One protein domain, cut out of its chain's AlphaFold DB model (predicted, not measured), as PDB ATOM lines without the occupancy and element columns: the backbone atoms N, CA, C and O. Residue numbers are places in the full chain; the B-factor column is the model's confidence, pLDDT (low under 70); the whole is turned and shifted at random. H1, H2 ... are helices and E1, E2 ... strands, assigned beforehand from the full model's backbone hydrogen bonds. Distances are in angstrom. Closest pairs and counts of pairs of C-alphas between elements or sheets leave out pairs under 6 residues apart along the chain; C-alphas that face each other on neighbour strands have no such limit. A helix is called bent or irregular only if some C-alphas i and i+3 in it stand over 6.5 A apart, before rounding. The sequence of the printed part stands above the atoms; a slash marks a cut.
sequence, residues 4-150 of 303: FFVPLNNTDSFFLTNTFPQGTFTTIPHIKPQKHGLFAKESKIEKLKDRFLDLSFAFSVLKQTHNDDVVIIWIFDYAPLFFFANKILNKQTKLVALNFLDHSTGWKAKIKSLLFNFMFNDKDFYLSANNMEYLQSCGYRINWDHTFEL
ATOM      1  N   PHE A   4      16.768   2.169  34.003       85.75
ATOM      2  CA  PHE A   4      15.471   2.824  34.077       85.75
ATOM      3  C   PHE A   4      14.479   2.002  33.275       85.75
ATOM      4  O   PHE A   4      14.643   1.847  32.068       85.75
ATOM      5  N   PHE A   5      13.460   1.469  33.937       81.88
ATOM      6  CA  PHE A   5      12.420   0.720  33.250       81.88
ATOM      7  C   PHE A   5      11.205   1.610  33.025       81.88
ATOM      8  O   PHE A   5      10.729   2.264  33.957       81.88
ATOM      9  N   VAL A   6      10.713   1.616  31.788       80.44
ATOM     10  CA  VAL A   6       9.516   2.345  31.370       80.44
ATOM     11  C   VAL A   6       8.351   1.350  31.260       80.44
ATOM     12  O   VAL A   6       8.243   0.667  30.238       80.44
ATOM     13  N   PRO A   7       7.512   1.216  32.311       68.56
ATOM     14  CA  PRO A   7       6.422   0.246  32.342       68.56
ATOM     15  C   PRO A   7       5.194   0.695  31.540       68.56
ATOM     16  O   PRO A   7       5.044   1.867  31.192       68.56
ATOM     17  N   LEU A   8       4.287  -0.258  31.308       54.59
ATOM     18  CA  LEU A   8       2.966  -0.037  30.719       54.59
ATOM     19  C   LEU A   8       2.072   0.814  31.630       54.59
ATOM     20  O   LEU A   8       1.450   1.747  31.137       54.59
ATOM     21  N   ASN A   9       2.030   0.511  32.936       52.31
ATOM     22  CA  ASN A   9       1.214   1.198  33.946       52.31
ATOM     23  C   ASN A   9       1.858   1.142  35.353       52.31
ATOM     24  O   ASN A   9       2.777   0.361  35.597       52.31
ATOM     25  N   ASN A  10       1.325   1.917  36.313       41.78
ATOM     26  CA  ASN A  10       1.762   1.941  37.728       41.78
ATOM     27  C   ASN A  10       1.707   0.577  38.452       41.78
ATOM     28  O   ASN A  10       2.277   0.434  39.530       41.78
ATOM     29  N   THR A  11       1.007  -0.417  37.908       37.09
ATOM     30  CA  THR A  11       0.912  -1.767  38.486       37.09
ATOM     31  C   THR A  11       2.118  -2.644  38.151       37.09
ATOM     32  O   THR A  11       2.453  -3.535  38.927       37.09
ATOM     33  N   ASP A  12       2.823  -2.367  37.050       41.16
ATOM     34  CA  ASP A  12       3.919  -3.225  36.572       41.16
ATOM     35  C   ASP A  12       5.273  -2.863  37.203       41.16
ATOM     36  O   ASP A  12       6.216  -3.652  37.167       41.16
ATOM     37  N   SER A  13       5.369  -1.701  37.864       36.59
ATOM     38  CA  SER A  13       6.546  -1.302  38.649       36.59
ATOM     39  C   SER A  13       6.819  -2.209  39.855       36.59
ATOM     40  O   SER A  13       7.937  -2.218  40.362       36.59
ATOM     41  N   PHE A  14       5.836  -3.000  40.297       29.78
ATOM     42  CA  PHE A  14       5.966  -3.882  41.462       29.78
ATOM     43  C   PHE A  14       6.837  -5.128  41.198       29.78
ATOM     44  O   PHE A  14       7.335  -5.741  42.138       29.78
ATOM     45  N   PHE A  15       7.054  -5.509  39.932       34.31
ATOM     46  CA  PHE A  15       7.723  -6.771  39.575       34.31
ATOM     47  C   PHE A  15       9.246  -6.673  39.393       34.31
ATOM     48  O   PHE A  15       9.917  -7.698  39.293       34.31
ATOM     49  N   LEU A  16       9.814  -5.464  39.358       39.72
ATOM     50  CA  LEU A  16      11.233  -5.266  39.027       39.72
ATOM     51  C   LEU A  16      12.157  -5.149  40.240       39.72
ATOM     52  O   LEU A  16      13.365  -5.314  40.098       39.72
ATOM     53  N   THR A  17      11.615  -4.902  41.431       38.50
ATOM     54  CA  THR A  17      12.421  -4.706  42.645       38.50
ATOM     55  C   THR A  17      12.870  -6.011  43.306       38.50
ATOM     56  O   THR A  17      13.804  -5.976  44.100       38.50
ATOM     57  N   ASN A  18      12.266  -7.158  42.966       36.12
ATOM     58  CA  ASN A  18      12.476  -8.418  43.693       36.12
ATOM     59  C   ASN A  18      13.275  -9.501  42.939       36.12
ATOM     60  O   ASN A  18      13.519 -10.558  43.514       36.12
ATOM     61  N   THR A  19      13.699  -9.274  41.688       42.78
ATOM     62  CA  THR A  19      14.129 -10.390  40.809       42.78
ATOM     63  C   THR A  19      15.531 -10.255  40.204       42.78
ATOM     64  O   THR A  19      16.013 -11.207  39.595       42.78
ATOM     65  N   PHE A  20      16.230  -9.129  40.381       42.69
ATOM     66  CA  PHE A  20      17.561  -8.926  39.789       42.69
ATOM     67  C   PHE A  20      18.619  -8.562  40.846       42.69
ATOM     68  O   PHE A  20      18.614  -7.441  41.350       42.69
ATOM     69  N   PRO A  21      19.567  -9.469  41.166       42.00
ATOM     70  CA  PRO A  21      20.588  -9.232  42.194       42.00
ATOM     71  C   PRO A  21      21.706  -8.256  41.787       42.00
ATOM     72  O   PRO A  21      22.514  -7.880  42.631       42.00
ATOM     73  N   GLN A  22      21.807  -7.867  40.510       44.59
ATOM     74  CA  GLN A  22      22.924  -7.064  39.995       44.59
ATOM     75  C   GLN A  22      22.438  -5.866  39.165       44.59
ATOM     76  O   GLN A  22      22.456  -5.877  37.938       44.59
ATOM     77  N   GLY A  23      21.988  -4.815  39.853       52.97
ATOM     78  CA  GLY A  23      21.642  -3.524  39.253       52.97
ATOM     79  C   GLY A  23      20.609  -2.758  40.076       52.97
ATOM     80  O   GLY A  23      19.698  -3.350  40.646       52.97
ATOM     81  N   THR A  24      20.731  -1.431  40.152       60.16
ATOM     82  CA  THR A  24      19.673  -0.588  40.729       60.16
ATOM     83  C   THR A  24      18.638  -0.309  39.639       60.16
ATOM     84  O   THR A  24      18.901   0.472  38.720       60.16
ATOM     85  N   PHE A  25      17.480  -0.965  39.722       60.94
ATOM     86  CA  PHE A  25      16.345  -0.700  38.840       60.94
ATOM     87  C   PHE A  25      15.526   0.457  39.401       60.94
ATOM     88  O   PHE A  25      15.066   0.413  40.539       60.94
ATOM     89  N   THR A  26      15.347   1.501  38.597       72.00
ATOM     90  CA  THR A  26      14.445   2.610  38.918       72.00
ATOM     91  C   THR A  26      13.245   2.533  37.986       72.00
ATOM     92  O   THR A  26      13.364   2.750  36.780       72.00
ATOM     93  N   THR A  27      12.079   2.210  38.538       65.81
ATOM     94  CA  THR A  27      10.804   2.304  37.820       65.81
ATOM     95  C   THR A  27      10.249   3.705  37.998       65.81
ATOM     96  O   THR A  27      10.021   4.134  39.130       65.81
ATOM     97  N   ILE A  28      10.010   4.414  36.897       65.31
ATOM     98  CA  ILE A  28       9.377   5.734  36.950       65.31
ATOM     99  C   ILE A  28       7.918   5.557  36.513       65.31
ATOM    100  O   ILE A  28       7.681   5.192  35.360       65.31
ATOM    101  N   PRO A  29       6.941   5.769  37.416       63.72
ATOM    102  CA  PRO A  29       5.534   5.591  37.096       63.72
ATOM    103  C   PRO A  29       5.106   6.573  36.006       63.72
ATOM    104  O   PRO A  29       5.335   7.782  36.108       63.72
ATOM    105  N   HIS A  30       4.465   6.054  34.962       66.50
ATOM    106  CA  HIS A  30       3.848   6.882  33.942       66.50
ATOM    107  C   HIS A  30       2.415   7.209  34.368       66.50
ATOM    108  O   HIS A  30       1.525   6.360  34.327       66.50
ATOM    109  N   ILE A  31       2.186   8.449  34.807       59.00
ATOM    110  CA  ILE A  31       0.865   8.906  35.250       59.00
ATOM    111  C   ILE A  31       0.019   9.229  34.014       59.00
ATOM    112  O   ILE A  31      -0.136  10.387  33.625       59.00
ATOM    113  N   LYS A  32      -0.533   8.190  33.384       59.84
ATOM    114  CA  LYS A  32      -1.678   8.327  32.481       59.84
ATOM    115  C   LYS A  32      -2.962   7.987  33.242       59.84
ATOM    116  O   LYS A  32      -2.977   6.999  33.978       59.84
ATOM    117  N   PRO A  33      -4.047   8.767  33.081       47.34
ATOM    118  CA  PRO A  33      -5.352   8.370  33.596       47.34
ATOM    119  C   PRO A  33      -5.712   6.987  33.044       47.34
ATOM    120  O   PRO A  33      -5.624   6.775  31.832       47.34
ATOM    121  N   GLN A  34      -6.116   6.049  33.907       43.44
ATOM    122  CA  GLN A  34      -6.635   4.756  33.461       43.44
ATOM    123  C   GLN A  34      -7.920   4.985  32.663       43.44
ATOM    124  O   GLN A  34      -8.996   5.187  33.230       43.44
ATOM    125  N   LYS A  35      -7.821   4.955  31.334       46.47
ATOM    126  CA  LYS A  35      -9.002   4.960  30.474       46.47
ATOM    127  C   LYS A  35      -9.667   3.592  30.608       46.47
ATOM    128  O   LYS A  35      -9.122   2.580  30.176       46.47
ATOM    129  N   HIS A  36     -10.818   3.561  31.275       32.47
ATOM    130  CA  HIS A  36     -11.649   2.368  31.351       32.47
ATOM    131  C   HIS A  36     -12.186   2.084  29.944       32.47
ATOM    132  O   HIS A  36     -12.976   2.854  29.403       32.47
ATOM    133  N   GLY A  37     -11.691   1.004  29.339       33.84
ATOM    134  CA  GLY A  37     -12.021   0.579  27.983       33.84
ATOM    135  C   GLY A  37     -10.852   0.763  27.017       33.84
ATOM    136  O   GLY A  37     -10.589   1.867  26.548       33.84
ATOM    137  N   LEU A  38     -10.222  -0.352  26.632       34.56
ATOM    138  CA  LEU A  38      -9.177  -0.472  25.595       34.56
ATOM    139  C   LEU A  38      -9.579   0.077  24.204       34.56
ATOM    140  O   LEU A  38      -8.792   0.016  23.263       34.56
ATOM    141  N   PHE A  39     -10.801   0.599  24.058       39.97
ATOM    142  CA  PHE A  39     -11.439   0.892  22.778       39.97
ATOM    143  C   PHE A  39     -12.338   2.143  22.780       39.97
ATOM    144  O   PHE A  39     -13.110   2.336  21.837       39.97
ATOM    145  N   ALA A  40     -12.263   3.015  23.793       43.34
ATOM    146  CA  ALA A  40     -12.959   4.301  23.722       43.34
ATOM    147  C   ALA A  40     -12.436   5.101  22.511       43.34
ATOM    148  O   ALA A  40     -11.228   5.281  22.343       43.34
ATOM    149  N   LYS A  41     -13.334   5.563  21.626       47.50
ATOM    150  CA  LYS A  41     -12.963   6.407  20.478       47.50
ATOM    151  C   LYS A  41     -12.418   7.740  20.988       47.50
ATOM    152  O   LYS A  41     -13.176   8.661  21.265       47.50
ATOM    153  N   GLU A  42     -11.100   7.843  21.063       60.56
ATOM    154  CA  GLU A  42     -10.428   9.082  21.440       60.56
ATOM    155  C   GLU A  42     -10.547  10.135  20.338       60.56
ATOM    156  O   GLU A  42     -10.271   9.886  19.153       60.56
ATOM    157  N   SER A  43     -10.893  11.349  20.750       76.19
ATOM    158  CA  SER A  43     -10.825  12.526  19.897       76.19
ATOM    159  C   SER A  43      -9.378  12.808  19.465       76.19
ATOM    160  O   SER A  43      -8.404  12.438  20.126       76.19
ATOM    161  N   LYS A  44      -9.201  13.525  18.347       78.12
ATOM    162  CA  LYS A  44      -7.861  13.956  17.896       78.12
ATOM    163  C   LYS A  44      -7.127  14.793  18.956       78.12
ATOM    164  O   LYS A  44      -5.906  14.714  19.044       78.12
ATOM    165  N   ILE A  45      -7.868  15.579  19.740       80.56
ATOM    166  CA  ILE A  45      -7.322  16.444  20.794       80.56
ATOM    167  C   ILE A  45      -6.781  15.600  21.949       80.56
ATOM    168  O   ILE A  45      -5.681  15.866  22.425       80.56
ATOM    169  N   GLU A  46      -7.510  14.568  22.373       79.25
ATOM    170  CA  GLU A  46      -7.049  13.649  23.421       79.25
ATOM    171  C   GLU A  46      -5.789  12.905  22.993       79.25
ATOM    172  O   GLU A  46      -4.815  12.905  23.734       79.25
ATOM    173  N   LYS A  47      -5.746  12.401  21.753       78.00
ATOM    174  CA  LYS A  47      -4.540  11.757  21.210       78.00
ATOM    175  C   LYS A  47      -3.326  12.679  21.225       78.00
ATOM    176  O   LYS A  47      -2.219  12.237  21.520       78.00
ATOM    177  N   LEU A  48      -3.513  13.958  20.894       83.56
ATOM    178  CA  LEU A  48      -2.427  14.936  20.923       83.56
ATOM    179  C   LEU A  48      -1.961  15.216  22.359       83.56
ATOM    180  O   LEU A  48      -0.757  15.245  22.607       83.56
ATOM    181  N   LYS A  49      -2.901  15.372  23.302       84.31
ATOM    182  CA  LYS A  49      -2.595  15.523  24.733       84.31
ATOM    183  C   LYS A  49      -1.823  14.317  25.263       84.31
ATOM    184  O   LYS A  49      -0.800  14.501  25.912       84.31
ATOM    185  N   ASP A  50      -2.254  13.105  24.927       81.75
ATOM    186  CA  ASP A  50      -1.589  11.876  25.355       81.75
ATOM    187  C   ASP A  50      -0.152  11.802  24.835       81.75
ATOM    188  O   ASP A  50       0.750  11.464  25.596       81.75
ATOM    189  N   ARG A  51       0.089  12.197  23.578       83.50
ATOM    190  CA  ARG A  51       1.446  12.240  23.014       83.50
ATOM    191  C   ARG A  51       2.320  13.317  23.646       83.50
ATOM    192  O   ARG A  51       3.517  13.099  23.808       83.50
ATOM    193  N   PHE A  52       1.743  14.452  24.033       87.12
ATOM    194  CA  PHE A  52       2.466  15.475  24.787       87.12
ATOM    195  C   PHE A  52       2.855  14.980  26.190       87.12
ATOM    196  O   PHE A  52       3.978  15.228  26.637       87.12
ATOM    197  N   LEU A  53       1.960  14.251  26.863       86.75
ATOM    198  CA  LEU A  53       2.248  13.618  28.152       86.75
ATOM    199  C   LEU A  53       3.348  12.559  28.020       86.75
ATOM    200  O   LEU A  53       4.310  12.602  28.782       86.75
ATOM    201  N   ASP A  54       3.264  11.692  27.006       87.44
ATOM    202  CA  ASP A  54       4.286  10.674  26.728       87.44
ATOM    203  C   ASP A  54       5.667  11.304  26.479       87.44
ATOM    204  O   ASP A  54       6.685  10.834  26.987       87.44
ATOM    205  N   LEU A  55       5.715  12.403  25.719       90.06
ATOM    206  CA  LEU A  55       6.955  13.133  25.465       90.06
ATOM    207  C   LEU A  55       7.495  13.790  26.744       90.06
ATOM    208  O   LEU A  55       8.688  13.700  27.029       90.06
ATOM    209  N   SER A  56       6.623  14.427  27.530       89.06
ATOM    210  CA  SER A  56       6.995  15.044  28.811       89.06
ATOM    211  C   SER A  56       7.566  14.014  29.786       89.06
ATOM    212  O   SER A  56       8.547  14.287  30.479       89.06
ATOM    213  N   PHE A  57       6.991  12.813  29.794       89.38
ATOM    214  CA  PHE A  57       7.496  11.680  30.552       89.38
ATOM    215  C   PHE A  57       8.866  11.207  30.052       89.38
ATOM    216  O   PHE A  57       9.777  11.029  30.857       89.38
ATOM    217  N   ALA A  58       9.076  11.092  28.738       92.12
ATOM    218  CA  ALA A  58      10.397  10.766  28.197       92.12
ATOM    219  C   ALA A  58      11.471  11.766  28.666       92.12
ATOM    220  O   ALA A  58      12.537  11.365  29.137       92.12
ATOM    221  N   PHE A  59      11.172  13.071  28.634       93.00
ATOM    222  CA  PHE A  59      12.070  14.099  29.167       93.00
ATOM    223  C   PHE A  59      12.315  13.961  30.677       93.00
ATOM    224  O   PHE A  59      13.445  14.172  31.120       93.00
ATOM    225  N   SER A  60      11.292  13.640  31.477       90.81
ATOM    226  CA  SER A  60      11.445  13.517  32.933       90.81
ATOM    227  C   SER A  60      12.315  12.322  33.323       90.81
ATOM    228  O   SER A  60      13.147  12.452  34.223       90.81
ATOM    229  N   VAL A  61      12.186  11.197  32.612       90.69
ATOM    230  CA  VAL A  61      13.057  10.026  32.772       90.69
ATOM    231  C   VAL A  61      14.485  10.383  32.366       90.69
ATOM    232  O   VAL A  61      15.401  10.268  33.175       90.69
ATOM    233  N   LEU A  62      14.689  10.902  31.151       92.81
ATOM    234  CA  LEU A  62      16.028  11.169  30.611       92.81
ATOM    235  C   LEU A  62      16.816  12.218  31.407       92.81
ATOM    236  O   LEU A  62      18.036  12.102  31.532       92.81
ATOM    237  N   LYS A  63      16.147  13.212  32.004       91.81
ATOM    238  CA  LYS A  63      16.794  14.188  32.900       91.81
ATOM    239  C   LYS A  63      17.406  13.547  34.150       91.81
ATOM    240  O   LYS A  63      18.373  14.093  34.673       91.81
ATOM    241  N   GLN A  64      16.877  12.407  34.598       89.75
ATOM    242  CA  GLN A  64      17.393  11.651  35.746       89.75
ATOM    243  C   GLN A  64      18.512  10.671  35.366       89.75
ATOM    244  O   GLN A  64      19.196  10.159  36.250       89.75
ATOM    245  N   THR A  65      18.711  10.412  34.070       91.38
ATOM    246  CA  THR A  65      19.764   9.513  33.579       91.38
ATOM    247  C   THR A  65      21.115  10.220  33.465       91.38
ATOM    248  O   THR A  65      21.192  11.407  33.110       91.38
ATOM    249  N   HIS A  66      22.194   9.488  33.728       88.50
ATOM    250  CA  HIS A  66      23.567   9.886  33.422       88.50
ATOM    251  C   HIS A  66      24.048   9.230  32.120       88.50
ATOM    252  O   HIS A  66      23.372   8.377  31.549       88.50
ATOM    253  N   ASN A  67      25.224   9.642  31.638       85.00
ATOM    254  CA  ASN A  67      25.862   8.959  30.514       85.00
ATOM    255  C   ASN A  67      26.123   7.491  30.891       85.00
ATOM    256  O   ASN A  67      26.407   7.199  32.054       85.00
ATOM    257  N   ASP A  68      25.978   6.592  29.917       83.94
ATOM    258  CA  ASP A  68      26.094   5.132  30.067       83.94
ATOM    259  C   ASP A  68      24.998   4.435  30.890       83.94
ATOM    260  O   ASP A  68      24.998   3.203  30.980       83.94
ATOM    261  N   ASP A  69      24.033   5.172  31.456       90.94
ATOM    262  CA  ASP A  69      22.817   4.556  31.990       90.94
ATOM    263  C   ASP A  69      21.978   3.947  30.858       90.94
ATOM    264  O   ASP A  69      22.078   4.338  29.689       90.94
ATOM    265  N   VAL A  70      21.139   2.975  31.215       94.25
ATOM    266  CA  VAL A  70      20.280   2.254  30.273       94.25
ATOM    267  C   VAL A  70      18.822   2.561  30.573       94.25
ATOM    268  O   VAL A  70      18.369   2.402  31.705       94.25
ATOM    269  N   VAL A  71      18.066   2.948  29.552       95.12
ATOM    270  CA  VAL A  71      16.606   3.041  29.601       95.12
ATOM    271  C   VAL A  71      16.026   1.879  28.810       95.12
ATOM    272  O   VAL A  71      16.232   1.777  27.603       95.12
ATOM    273  N   ILE A  72      15.284   1.014  29.492       95.12
ATOM    274  CA  ILE A  72      14.569  -0.114  28.904       95.12
ATOM    275  C   ILE A  72      13.128   0.323  28.647       95.12
ATOM    276  O   ILE A  72      12.386   0.668  29.571       95.12
ATOM    277  N   ILE A  73      12.743   0.306  27.377       93.00
ATOM    278  CA  ILE A  73      11.462   0.780  26.871       93.00
ATOM    279  C   ILE A  73      10.627  -0.442  26.510       93.00
ATOM    280  O   ILE A  73      10.853  -1.072  25.479       93.00
ATOM    281  N   TRP A  74       9.663  -0.778  27.367       86.25
ATOM    282  CA  TRP A  74       8.848  -1.982  27.201       86.25
ATOM    283  C   TRP A  74       7.892  -1.904  26.005       86.25
ATOM    284  O   TRP A  74       7.709  -2.882  25.289       86.25
ATOM    285  N   ILE A  75       7.280  -0.736  25.778       84.31
ATOM    286  CA  ILE A  75       6.381  -0.513  24.642       84.31
ATOM    287  C   ILE A  75       7.144   0.190  23.527       84.31
ATOM    288  O   ILE A  75       7.480   1.371  23.647       84.31
ATOM    289  N   PHE A  76       7.339  -0.502  22.407       88.81
ATOM    290  CA  PHE A  76       8.060   0.043  21.260       88.81
ATOM    291  C   PHE A  76       7.494   1.385  20.744       88.81
ATOM    292  O   PHE A  76       8.258   2.252  20.322       88.81
ATOM    293  N   ASP A  77       6.183   1.626  20.857       85.94
ATOM    294  CA  ASP A  77       5.543   2.900  20.481       85.94
ATOM    295  C   ASP A  77       6.111   4.139  21.205       85.94
ATOM    296  O   ASP A  77       5.930   5.266  20.730       85.94
ATOM    297  N   TYR A  78       6.799   3.955  22.338       88.94
ATOM    298  CA  TYR A  78       7.494   5.020  23.064       88.94
ATOM    299  C   TYR A  78       8.946   5.218  22.639       88.94
ATOM    300  O   TYR A  78       9.498   6.297  22.870       88.94
ATOM    301  N   ALA A  79       9.554   4.235  21.974       93.62
ATOM    302  CA  ALA A  79      10.959   4.279  21.586       93.62
ATOM    303  C   ALA A  79      11.329   5.528  20.767       93.62
ATOM    304  O   ALA A  79      12.312   6.180  21.127       93.62
ATOM    305  N   PRO A  80      10.531   5.967  19.767       93.69
ATOM    306  CA  PRO A  80      10.846   7.187  19.027       93.69
ATOM    307  C   PRO A  80      10.872   8.436  19.914       93.69
ATOM    308  O   PRO A  80      11.740   9.288  19.748       93.69
ATOM    309  N   LEU A  81       9.954   8.552  20.881       93.88
ATOM    310  CA  LEU A  81       9.879   9.720  21.766       93.88
ATOM    311  C   LEU A  81      11.118   9.816  22.657       93.88
ATOM    312  O   LEU A  81      11.732  10.879  22.742       93.88
ATOM    313  N   PHE A  82      11.513   8.697  23.266       95.38
ATOM    314  CA  PHE A  82      12.733   8.616  24.066       95.38
ATOM    315  C   PHE A  82      13.977   8.876  23.225       95.38
ATOM    316  O   PHE A  82      14.837   9.644  23.643       95.38
ATOM    317  N   PHE A  83      14.055   8.305  22.023       96.75
ATOM    318  CA  PHE A  83      15.180   8.513  21.123       96.75
ATOM    319  C   PHE A  83      15.370   9.990  20.759       96.75
ATOM    320  O   PHE A  83      16.454  10.546  20.959       96.75
ATOM    321  N   PHE A  84      14.318  10.664  20.290       95.38
ATOM    322  CA  PHE A  84      14.425  12.075  19.919       95.38
ATOM    323  C   PHE A  84      14.643  12.981  21.135       95.38
ATOM    324  O   PHE A  84      15.452  13.904  21.052       95.38
ATOM    325  N   ALA A  85      14.010  12.704  22.279       95.19
ATOM    326  CA  ALA A  85      14.278  13.441  23.513       95.19
ATOM    327  C   ALA A  85      15.740  13.272  23.976       95.19
ATOM    328  O   ALA A  85      16.365  14.250  24.388       95.19
ATOM    329  N   ASN A  86      16.319  12.074  23.835       95.19
ATOM    330  CA  ASN A  86      17.723  11.790  24.152       95.19
ATOM    331  C   ASN A  86      18.674  12.620  23.270       95.19
ATOM    332  O   ASN A  86      19.620  13.221  23.781       95.19
ATOM    333  N   LYS A  87      18.370  12.741  21.966       95.12
ATOM    334  CA  LYS A  87      19.119  13.605  21.036       95.12
ATOM    335  C   LYS A  87      18.969  15.094  21.354       95.12
ATOM    336  O   LYS A  87      19.971  15.801  21.358       95.12
ATOM    337  N   ILE A  88      17.761  15.564  21.675       95.31
ATOM    338  CA  ILE A  88      17.511  16.969  22.054       95.31
ATOM    339  C   ILE A  88      18.277  17.344  23.331       95.31
ATOM    340  O   ILE A  88      18.823  18.440  23.424       95.31
ATOM    341  N   LEU A  89      18.343  16.438  24.309       94.19
ATOM    342  CA  LEU A  89      19.082  16.643  25.557       94.19
ATOM    343  C   LEU A  89      20.599  16.406  25.423       94.19
ATOM    344  O   LEU A  89      21.308  16.553  26.418       94.19
ATOM    345  N   ASN A  90      21.089  16.030  24.235       93.06
ATOM    346  CA  ASN A  90      22.481  15.657  23.967       93.06
ATOM    347  C   ASN A  90      23.035  14.623  24.969       93.06
ATOM    348  O   ASN A  90      24.148  14.746  25.487       93.06
ATOM    349  N   LYS A  91      22.217  13.619  25.289       90.62
ATOM    350  CA  LYS A  91      22.539  12.542  26.230       90.62
ATOM    351  C   LYS A  91      23.122  11.340  25.486       90.62
ATOM    352  O   LYS A  91      22.728  11.043  24.361       90.62
ATOM    353  N   GLN A  92      24.037  10.627  26.144       90.88
ATOM    354  CA  GLN A  92      24.600   9.351  25.670       90.88
ATOM    355  C   GLN A  92      24.012   8.166  26.449       90.88
ATOM    356  O   GLN A  92      24.693   7.193  26.764       90.88
ATOM    357  N   THR A  93      22.743   8.288  26.835       93.75
ATOM    358  CA  THR A  93      22.001   7.229  27.514       93.75
ATOM    359  C   THR A  93      21.671   6.135  26.504       93.75
ATOM    360  O   THR A  93      21.174   6.433  25.414       93.75
ATOM    361  N   LYS A  94      21.924   4.877  26.871       96.06
ATOM    362  CA  LYS A  94      21.596   3.717  26.037       96.06
ATOM    363  C   LYS A  94      20.099   3.451  26.115       96.06
ATOM    364  O   LYS A  94      19.539   3.361  27.206       96.06
ATOM    365  N   LEU A  95      19.446   3.311  24.974       97.31
ATOM    366  CA  LEU A  95      18.016   3.040  24.875       97.31
ATOM    367  C   LEU A  95      17.820   1.618  24.365       97.31
ATOM    368  O   LEU A  95      18.298   1.291  23.287       97.31
ATOM    369  N   VAL A  96      17.113   0.785  25.120       97.19
ATOM    370  CA  VAL A  96      16.791  -0.595  24.745       97.19
ATOM    371  C   VAL A  96      15.289  -0.681  24.519       97.19
ATOM    372  O   VAL A  96      14.518  -0.671  25.476       97.19
ATOM    373  N   ALA A  97      14.864  -0.725  23.260       95.69
ATOM    374  CA  ALA A  97      13.461  -0.820  22.882       95.69
ATOM    375  C   ALA A  97      13.053  -2.278  22.686       95.69
ATOM    376  O   ALA A  97      13.635  -2.976  21.854       95.69
ATOM    377  N   LEU A  98      12.055  -2.724  23.444       92.56
ATOM    378  CA  LEU A  98      11.624  -4.113  23.449       92.56
ATOM    379  C   LEU A  98      10.462  -4.371  22.489       92.56
ATOM    380  O   LEU A  98       9.629  -3.494  22.252       92.56
ATOM    381  N   ASN A  99      10.400  -5.610  22.000       85.44
ATOM    382  CA  ASN A  99       9.264  -6.207  21.302       85.44
ATOM    383  C   ASN A  99       8.786  -5.359  20.115       85.44
ATOM    384  O   ASN A  99       7.624  -4.949  20.044       85.44
ATOM    385  N   PHE A 100       9.703  -5.077  19.184       90.25
ATOM    386  CA  PHE A 100       9.405  -4.356  17.953       90.25
ATOM    387  C   PHE A 100       8.144  -4.897  17.267       90.25
ATOM    388  O   PHE A 100       8.044  -6.087  16.958       90.25
ATOM    389  N   LEU A 101       7.213  -3.990  16.969       84.12
ATOM    390  CA  LEU A 101       5.990  -4.298  16.244       84.12
ATOM    391  C   LEU A 101       5.618  -3.138  15.320       84.12
ATOM    392  O   LEU A 101       5.508  -1.992  15.763       84.12
ATOM    393  N   ASP A 102       5.370  -3.425  14.041       83.56
ATOM    394  CA  ASP A 102       4.905  -2.409  13.099       83.56
ATOM    395  C   ASP A 102       3.888  -2.921  12.074       83.56
ATOM    396  O   ASP A 102       4.070  -3.910  11.371       83.56
ATOM    397  N   HIS A 103       2.800  -2.176  11.955       74.94
ATOM    398  CA  HIS A 103       1.677  -2.444  11.062       74.94
ATOM    399  C   HIS A 103       1.379  -1.246  10.145       74.94
ATOM    400  O   HIS A 103       0.294  -1.139   9.572       74.94
ATOM    401  N   SER A 104       2.315  -0.300  10.034       73.38
ATOM    402  CA  SER A 104       2.115   0.926   9.265       73.38
ATOM    403  C   SER A 104       2.113   0.646   7.766       73.38
ATOM    404  O   SER A 104       3.040   0.049   7.229       73.38
ATOM    405  N   THR A 105       1.100   1.153   7.067       70.31
ATOM    406  CA  THR A 105       0.984   1.060   5.607       70.31
ATOM    407  C   THR A 105       0.851   2.449   4.967       70.31
ATOM    408  O   THR A 105       0.559   3.452   5.629       70.31
ATOM    409  N   GLY A 106       1.103   2.534   3.658       75.56
ATOM    410  CA  GLY A 106       0.918   3.758   2.870       75.56
ATOM    411  C   GLY A 106       1.968   4.852   3.113       75.56
ATOM    412  O   GLY A 106       3.117   4.589   3.456       75.56
ATOM    413  N   TRP A 107       1.592   6.118   2.903       71.56
ATOM    414  CA  TRP A 107       2.528   7.256   2.959       71.56
ATOM    415  C   TRP A 107       3.106   7.508   4.360       71.56
ATOM    416  O   TRP A 107       4.256   7.928   4.485       71.56
ATOM    417  N   LYS A 108       2.344   7.195   5.417       78.75
ATOM    418  CA  LYS A 108       2.815   7.286   6.808       78.75
ATOM    419  C   LYS A 108       3.973   6.326   7.072       78.75
ATOM    420  O   LYS A 108       4.884   6.680   7.813       78.75
ATOM    421  N   ALA A 109       3.974   5.162   6.421       81.69
ATOM    422  CA  ALA A 109       5.060   4.195   6.527       81.69
ATOM    423  C   ALA A 109       6.378   4.746   5.962       81.69
ATOM    424  O   ALA A 109       7.431   4.488   6.527       81.69
ATOM    425  N   LYS A 110       6.341   5.581   4.910       82.94
ATOM    426  CA  LYS A 110       7.560   6.203   4.356       82.94
ATOM    427  C   LYS A 110       8.211   7.173   5.342       82.94
ATOM    428  O   LYS A 110       9.416   7.109   5.559       82.94
ATOM    429  N   ILE A 111       7.409   8.043   5.962       85.19
ATOM    430  CA  ILE A 111       7.898   8.985   6.983       85.19
ATOM    431  C   ILE A 111       8.431   8.210   8.189       85.19
ATOM    432  O   ILE A 111       9.535   8.479   8.661       85.19
ATOM    433  N   LYS A 112       7.671   7.212   8.653       87.00
ATOM    434  CA  LYS A 112       8.073   6.341   9.757       87.00
ATOM    435  C   LYS A 112       9.383   5.617   9.449       87.00
ATOM    436  O   LYS A 112      10.259   5.599  10.298       87.00
ATOM    437  N   SER A 113       9.560   5.130   8.222       89.69
ATOM    438  CA  SER A 113      10.788   4.475   7.772       89.69
ATOM    439  C   SER A 113      12.000   5.386   7.809       89.69
ATOM    440  O   SER A 113      13.045   4.958   8.284       89.69
ATOM    441  N   LEU A 114      11.874   6.654   7.418       91.25
ATOM    442  CA  LEU A 114      12.983   7.595   7.568       91.25
ATOM    443  C   LEU A 114      13.397   7.750   9.043       91.25
ATOM    444  O   LEU A 114      14.580   7.645   9.362       91.25
ATOM    445  N   LEU A 115      12.423   7.951   9.937       92.56
ATOM    446  CA  LEU A 115      12.670   8.120  11.375       92.56
ATOM    447  C   LEU A 115      13.244   6.848  12.008       92.56
ATOM    448  O   LEU A 115      14.169   6.918  12.812       92.56
ATOM    449  N   PHE A 116      12.710   5.688  11.632       94.56
ATOM    450  CA  PHE A 116      13.120   4.395  12.166       94.56
ATOM    451  C   PHE A 116      14.493   3.996  11.666       94.56
ATOM    452  O   PHE A 116      15.317   3.599  12.472       94.56
ATOM    453  N   ASN A 117      14.793   4.195  10.383       95.12
ATOM    454  CA  ASN A 117      16.138   3.968   9.866       95.12
ATOM    455  C   ASN A 117      17.155   4.863  10.585       95.12
ATOM    456  O   ASN A 117      18.244   4.406  10.907       95.12
ATOM    457  N   PHE A 118      16.816   6.122  10.879       95.62
ATOM    458  CA  PHE A 118      17.707   6.988  11.654       95.62
ATOM    459  C   PHE A 118      17.921   6.467  13.085       95.62
ATOM    460  O   PHE A 118      19.055   6.388  13.547       95.62
ATOM    461  N   MET A 119      16.848   6.050  13.757       96.25
ATOM    462  CA  MET A 119      16.890   5.504  15.115       96.25
ATOM    463  C   MET A 119      17.634   4.160  15.199       96.25
ATOM    464  O   MET A 119      18.485   3.982  16.060       96.25
ATOM    465  N   PHE A 120      17.358   3.230  14.286       96.62
ATOM    466  CA  PHE A 120      17.905   1.868  14.280       96.62
ATOM    467  C   PHE A 120      19.380   1.779  13.895       96.62
ATOM    468  O   PHE A 120      19.971   0.716  14.044       96.62
ATOM    469  N   ASN A 121      19.972   2.856  13.376       96.31
ATOM    470  CA  ASN A 121      21.407   2.917  13.093       96.31
ATOM    471  C   ASN A 121      22.185   3.704  14.156       96.31
ATOM    472  O   ASN A 121      23.395   3.877  14.022       96.31
ATOM    473  N   ASP A 122      21.519   4.191  15.204       96.38
ATOM    474  CA  ASP A 122      22.191   4.935  16.256       96.38
ATOM    475  C   ASP A 122      23.002   4.021  17.180       96.38
ATOM    476  O   ASP A 122      22.566   2.940  17.572       96.38
ATOM    477  N   LYS A 123      24.194   4.480  17.571       94.94
ATOM    478  CA  LYS A 123      25.113   3.683  18.394       94.94
ATOM    479  C   LYS A 123      24.609   3.434  19.824       94.94
ATOM    480  O   LYS A 123      25.060   2.498  20.475       94.94
ATOM    481  N   ASP A 124      23.705   4.280  20.316       95.06
ATOM    482  CA  ASP A 124      23.175   4.193  21.677       95.06
ATOM    483  C   ASP A 124      21.741   3.628  21.685       95.06
ATOM    484  O   ASP A 124      21.089   3.625  22.728       95.06
ATOM    485  N   PHE A 125      21.238   3.133  20.547       97.31
ATOM    486  CA  PHE A 125      19.914   2.529  20.424       97.31
ATOM    487  C   PHE A 125      20.016   1.027  20.141       97.31
ATOM    488  O   PHE A 125      20.660   0.608  19.184       97.31
ATOM    489  N   TYR A 126      19.336   0.237  20.966       97.81
ATOM    490  CA  TYR A 126      19.253  -1.212  20.890       97.81
ATOM    491  C   TYR A 126      17.802  -1.623  20.673       97.81
ATOM    492  O   TYR A 126      16.887  -1.089  21.307       97.81
ATOM    493  N   LEU A 127      17.598  -2.591  19.791       96.94
ATOM    494  CA  LEU A 127      16.285  -3.058  19.371       96.94
ATOM    495  C   LEU A 127      16.124  -4.538  19.698       96.94
ATOM    496  O   LEU A 127      16.988  -5.340  19.349       96.94
ATOM    497  N   SER A 128      14.996  -4.912  20.296       95.12
ATOM    498  CA  SER A 128      14.578  -6.307  20.343       95.12
ATOM    499  C   SER A 128      13.346  -6.572  19.493       95.12
ATOM    500  O   SER A 128      12.486  -5.708  19.312       95.12
ATOM    501  N   ALA A 129      13.255  -7.792  18.972       90.88
ATOM    502  CA  ALA A 129      12.064  -8.309  18.318       90.88
ATOM    503  C   ALA A 129      11.784  -9.735  18.797       90.88
ATOM    504  O   ALA A 129      12.712 -10.506  19.036       90.88
ATOM    505  N   ASN A 130      10.506 -10.102  18.864       86.25
ATOM    506  CA  ASN A 130      10.086 -11.463  19.225       86.25
ATOM    507  C   ASN A 130      10.370 -12.457  18.097       86.25
ATOM    508  O   ASN A 130      10.438 -13.663  18.320       86.25
ATOM    509  N   ASN A 131      10.483 -11.935  16.875       85.06
ATOM    510  CA  ASN A 131      10.806 -12.692  15.687       85.06
ATOM    511  C   ASN A 131      11.662 -11.843  14.740       85.06
ATOM    512  O   ASN A 131      11.190 -10.863  14.155       85.06
ATOM    513  N   MET A 132      12.914 -12.254  14.566       87.94
ATOM    514  CA  MET A 132      13.864 -11.578  13.680       87.94
ATOM    515  C   MET A 132      13.472 -11.636  12.197       87.94
ATOM    516  O   MET A 132      13.696 -10.660  11.483       87.94
ATOM    517  N   GLU A 133      12.839 -12.717  11.733       86.69
ATOM    518  CA  GLU A 133      12.374 -12.835  10.340       86.69
ATOM    519  C   GLU A 133      11.290 -11.798  10.036       86.69
ATOM    520  O   GLU A 133      11.278 -11.173   8.973       86.69
ATOM    521  N   TYR A 134      10.392 -11.564  11.000       85.88
ATOM    522  CA  TYR A 134       9.386 -10.515  10.882       85.88
ATOM    523  C   TYR A 134      10.042  -9.129  10.807       85.88
ATOM    524  O   TYR A 134       9.732  -8.370   9.888       85.88
ATOM    525  N   LEU A 135      10.994  -8.821  11.694       89.25
ATOM    526  CA  LEU A 135      11.723  -7.548  11.668       89.25
ATOM    527  C   LEU A 135      12.455  -7.330  10.328       89.25
ATOM    528  O   LEU A 135      12.376  -6.244   9.752       89.25
ATOM    529  N   GLN A 136      13.110  -8.366   9.797       88.81
ATOM    530  CA  GLN A 136      13.757  -8.333   8.479       88.81
ATOM    531  C   GLN A 136      12.753  -8.049   7.353       88.81
ATOM    532  O   GLN A 136      13.037  -7.256   6.453       88.81
ATOM    533  N   SER A 137      11.554  -8.636   7.424       86.44
ATOM    534  CA  SER A 137      10.504  -8.436   6.419       86.44
ATOM    535  C   SER A 137       9.957  -7.002   6.364       86.44
ATOM    536  O   SER A 137       9.392  -6.602   5.347       86.44
ATOM    537  N   CYS A 138      10.155  -6.197   7.417       86.56
ATOM    538  CA  CYS A 138       9.694  -4.809   7.453       86.56
ATOM    539  C   CYS A 138      10.518  -3.854   6.567       86.56
ATOM    540  O   CYS A 138      10.085  -2.726   6.331       86.56
ATOM    541  N   GLY A 139      11.688  -4.277   6.070       86.88
ATOM    542  CA  GLY A 139      12.476  -3.511   5.097       86.88
ATOM    543  C   GLY A 139      13.161  -2.256   5.652       86.88
ATOM    544  O   GLY A 139      13.507  -1.352   4.887       86.88
ATOM    545  N   TYR A 140      13.358  -2.177   6.971       91.69
ATOM    546  CA  TYR A 140      14.138  -1.111   7.601       91.69
ATOM    547  C   TYR A 140      15.645  -1.342   7.432       91.69
ATOM    548  O   TYR A 140      16.123  -2.473   7.373       91.69
ATOM    549  N   ARG A 141      16.413  -0.250   7.391       93.12
ATOM    550  CA  ARG A 141      17.874  -0.286   7.512       93.12
ATOM    551  C   ARG A 141      18.206  -0.371   8.993       93.12
ATOM    552  O   ARG A 141      18.022   0.611   9.708       93.12
ATOM    553  N   ILE A 142      18.659  -1.534   9.436       93.81
ATOM    554  CA  ILE A 142      18.860  -1.847  10.850       93.81
ATOM    555  C   ILE A 142      20.346  -2.093  11.095       93.81
ATOM    556  O   ILE A 142      20.985  -2.804  10.317       93.81
ATOM    557  N   ASN A 143      20.879  -1.534  12.183       95.44
ATOM    558  CA  ASN A 143      22.159  -1.973  12.713       95.44
ATOM    559  C   ASN A 143      21.961  -3.296  13.467       95.44
ATOM    560  O   ASN A 143      21.455  -3.329  14.593       95.44
ATOM    561  N   TRP A 144      22.345  -4.395  12.824       94.81
ATOM    562  CA  TRP A 144      22.156  -5.736  13.370       94.81
ATOM    563  C   TRP A 144      23.034  -6.022  14.592       94.81
ATOM    564  O   TRP A 144      22.627  -6.835  15.416       94.81
ATOM    565  N   ASP A 145      24.148  -5.306  14.784       96.25
ATOM    566  CA  ASP A 145      24.999  -5.461  15.976       96.25
ATOM    567  C   ASP A 145      24.293  -4.974  17.252       96.25
ATOM    568  O   ASP A 145      24.598  -5.420  18.357       96.25
ATOM    569  N   HIS A 146      23.319  -4.067  17.106       95.88
ATOM    570  CA  HIS A 146      22.494  -3.543  18.200       95.88
ATOM    571  C   HIS A 146      21.069  -4.099  18.170       95.88
ATOM    572  O   HIS A 146      20.142  -3.514  18.733       95.88
ATOM    573  N   THR A 147      20.882  -5.236  17.507       96.75
ATOM    574  CA  THR A 147      19.591  -5.905  17.425       96.75
ATOM    575  C   THR A 147      19.701  -7.305  17.999       96.75
ATOM    576  O   THR A 147      20.623  -8.047  17.678       96.75
ATOM    577  N   PHE A 148      18.748  -7.686  18.840       95.00
ATOM    578  CA  PHE A 148      18.714  -9.018  19.428       95.00
ATOM    579  C   PHE A 148      17.299  -9.579  19.446       95.00
ATOM    580  O   PHE A 148      16.305  -8.859  19.477       95.00
ATOM    581  N   GLU A 149      17.199 -10.899  19.426       90.56
ATOM    582  CA  GLU A 149      15.913 -11.558  19.571       90.56
ATOM    583  C   GLU A 149      15.548 -11.680  21.052       90.56
ATOM    584  O   GLU A 149      16.354 -12.145  21.857       90.56
ATOM    585  N   LEU A 150      14.326 -11.286  21.404       89.19
ATOM    586  CA  LEU A 150      13.768 -11.483  22.739       89.19
ATOM    587  C   LEU A 150      12.412 -12.162  22.602       89.19
ATOM    588  O   LEU A 150      11.433 -11.528  22.227       89.19
TER     589      LEU A 150
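Overview. This is residues 4 to 150 of the 303 residues of an uncharacterized protein of Bifidobacterium avesanii (UniProt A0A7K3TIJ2). What shape do these atoms make? A strongly twisted, curled sheet of six parallel strands makes a wall, with the long helix H2 and H3 over one face; H4 packs on H3 with residues 115 to 119, and H5 is near E6. Residues 35 to 49, of which 44 to 49 belong to H2, stick out. How is it built? The 147 printed residues include five named helices and six named strands, in the order E1 H1 E2 H2 E3 H3 E4 H4 E5 H5 E6, class mixed; the sheet runs E2 E1 E3 E4 E5 E6. It is compact, with a radius of gyration of the C-alphas of 15.8 A and spans of 40 by 39 by 30 A.

Arrangement. Which strands pair? E1, residues 4 to 6, is parallel to E2, residues 25 to 27 (N 5 to O 26, 3.1 A), and to E3, residues 70 to 73 (N 6 to O 72, 2.9 A). E4, residues 94 to 97, is parallel to E3 (N 71 to O 94, 2.8 A) and E5, residues 125 to 129 (N 97 to O 126, 2.8 A). E5 is parallel to E6, residues 147 to 149 (N 148 to O 127, 3.0 A). Where are the helices? H1, residues 12 to 15, and H4, residues 107 to 120, only graze the sheet. H2, residues 44 to 64, is over E1 at a height over the sheet of 11.6 A; on the same face H3, residues 76 to 88, is over E4 and only just over E3, with 3 C-alphas, at 9.1 A. H5, residues 132 to 137, is on the sheet, its Met 132 and Glu 149 of E6 having the closest C-alphas, 6.2 A. Which helices touch? H3 touches H2 (closest C-alphas Ala 58 and Phe 82, 5.2 A) and H4 (Phe 83 and Met 119, 6.9 A), at steep tilts of 58 and 62 degrees, the same way. Every O i to N i+4 pair is within hydrogen-bond range in H4 and H5, 16 of 17 in H2 and 7 of 9 in H3; H1 is too short for one.

Along the chain. Where does the first strand begin and the last end? E1 begins at C-alpha 4, (15.471, 2.824, 34.077), and E6 ends at C-alpha 149, (15.913, -11.558, 19.571). Which elements are long? H2 measures 31.0 A, H4 19.8 A, H3 19.4 A and E5 13.5 A. H3 is irregular, only just: C-alphas 77 and 80 are 7.0 A apart.

Size, cuts and confidence. How far does it reach? The farthest C-alphas, those of Pro 21 and Trp 107, are 46.2 A apart. Is it continuous and sure? The printed part has no cut, and the link from E2 to H2 is long. Confidence is under 70 at residues 7 to 25 and 27 to 42.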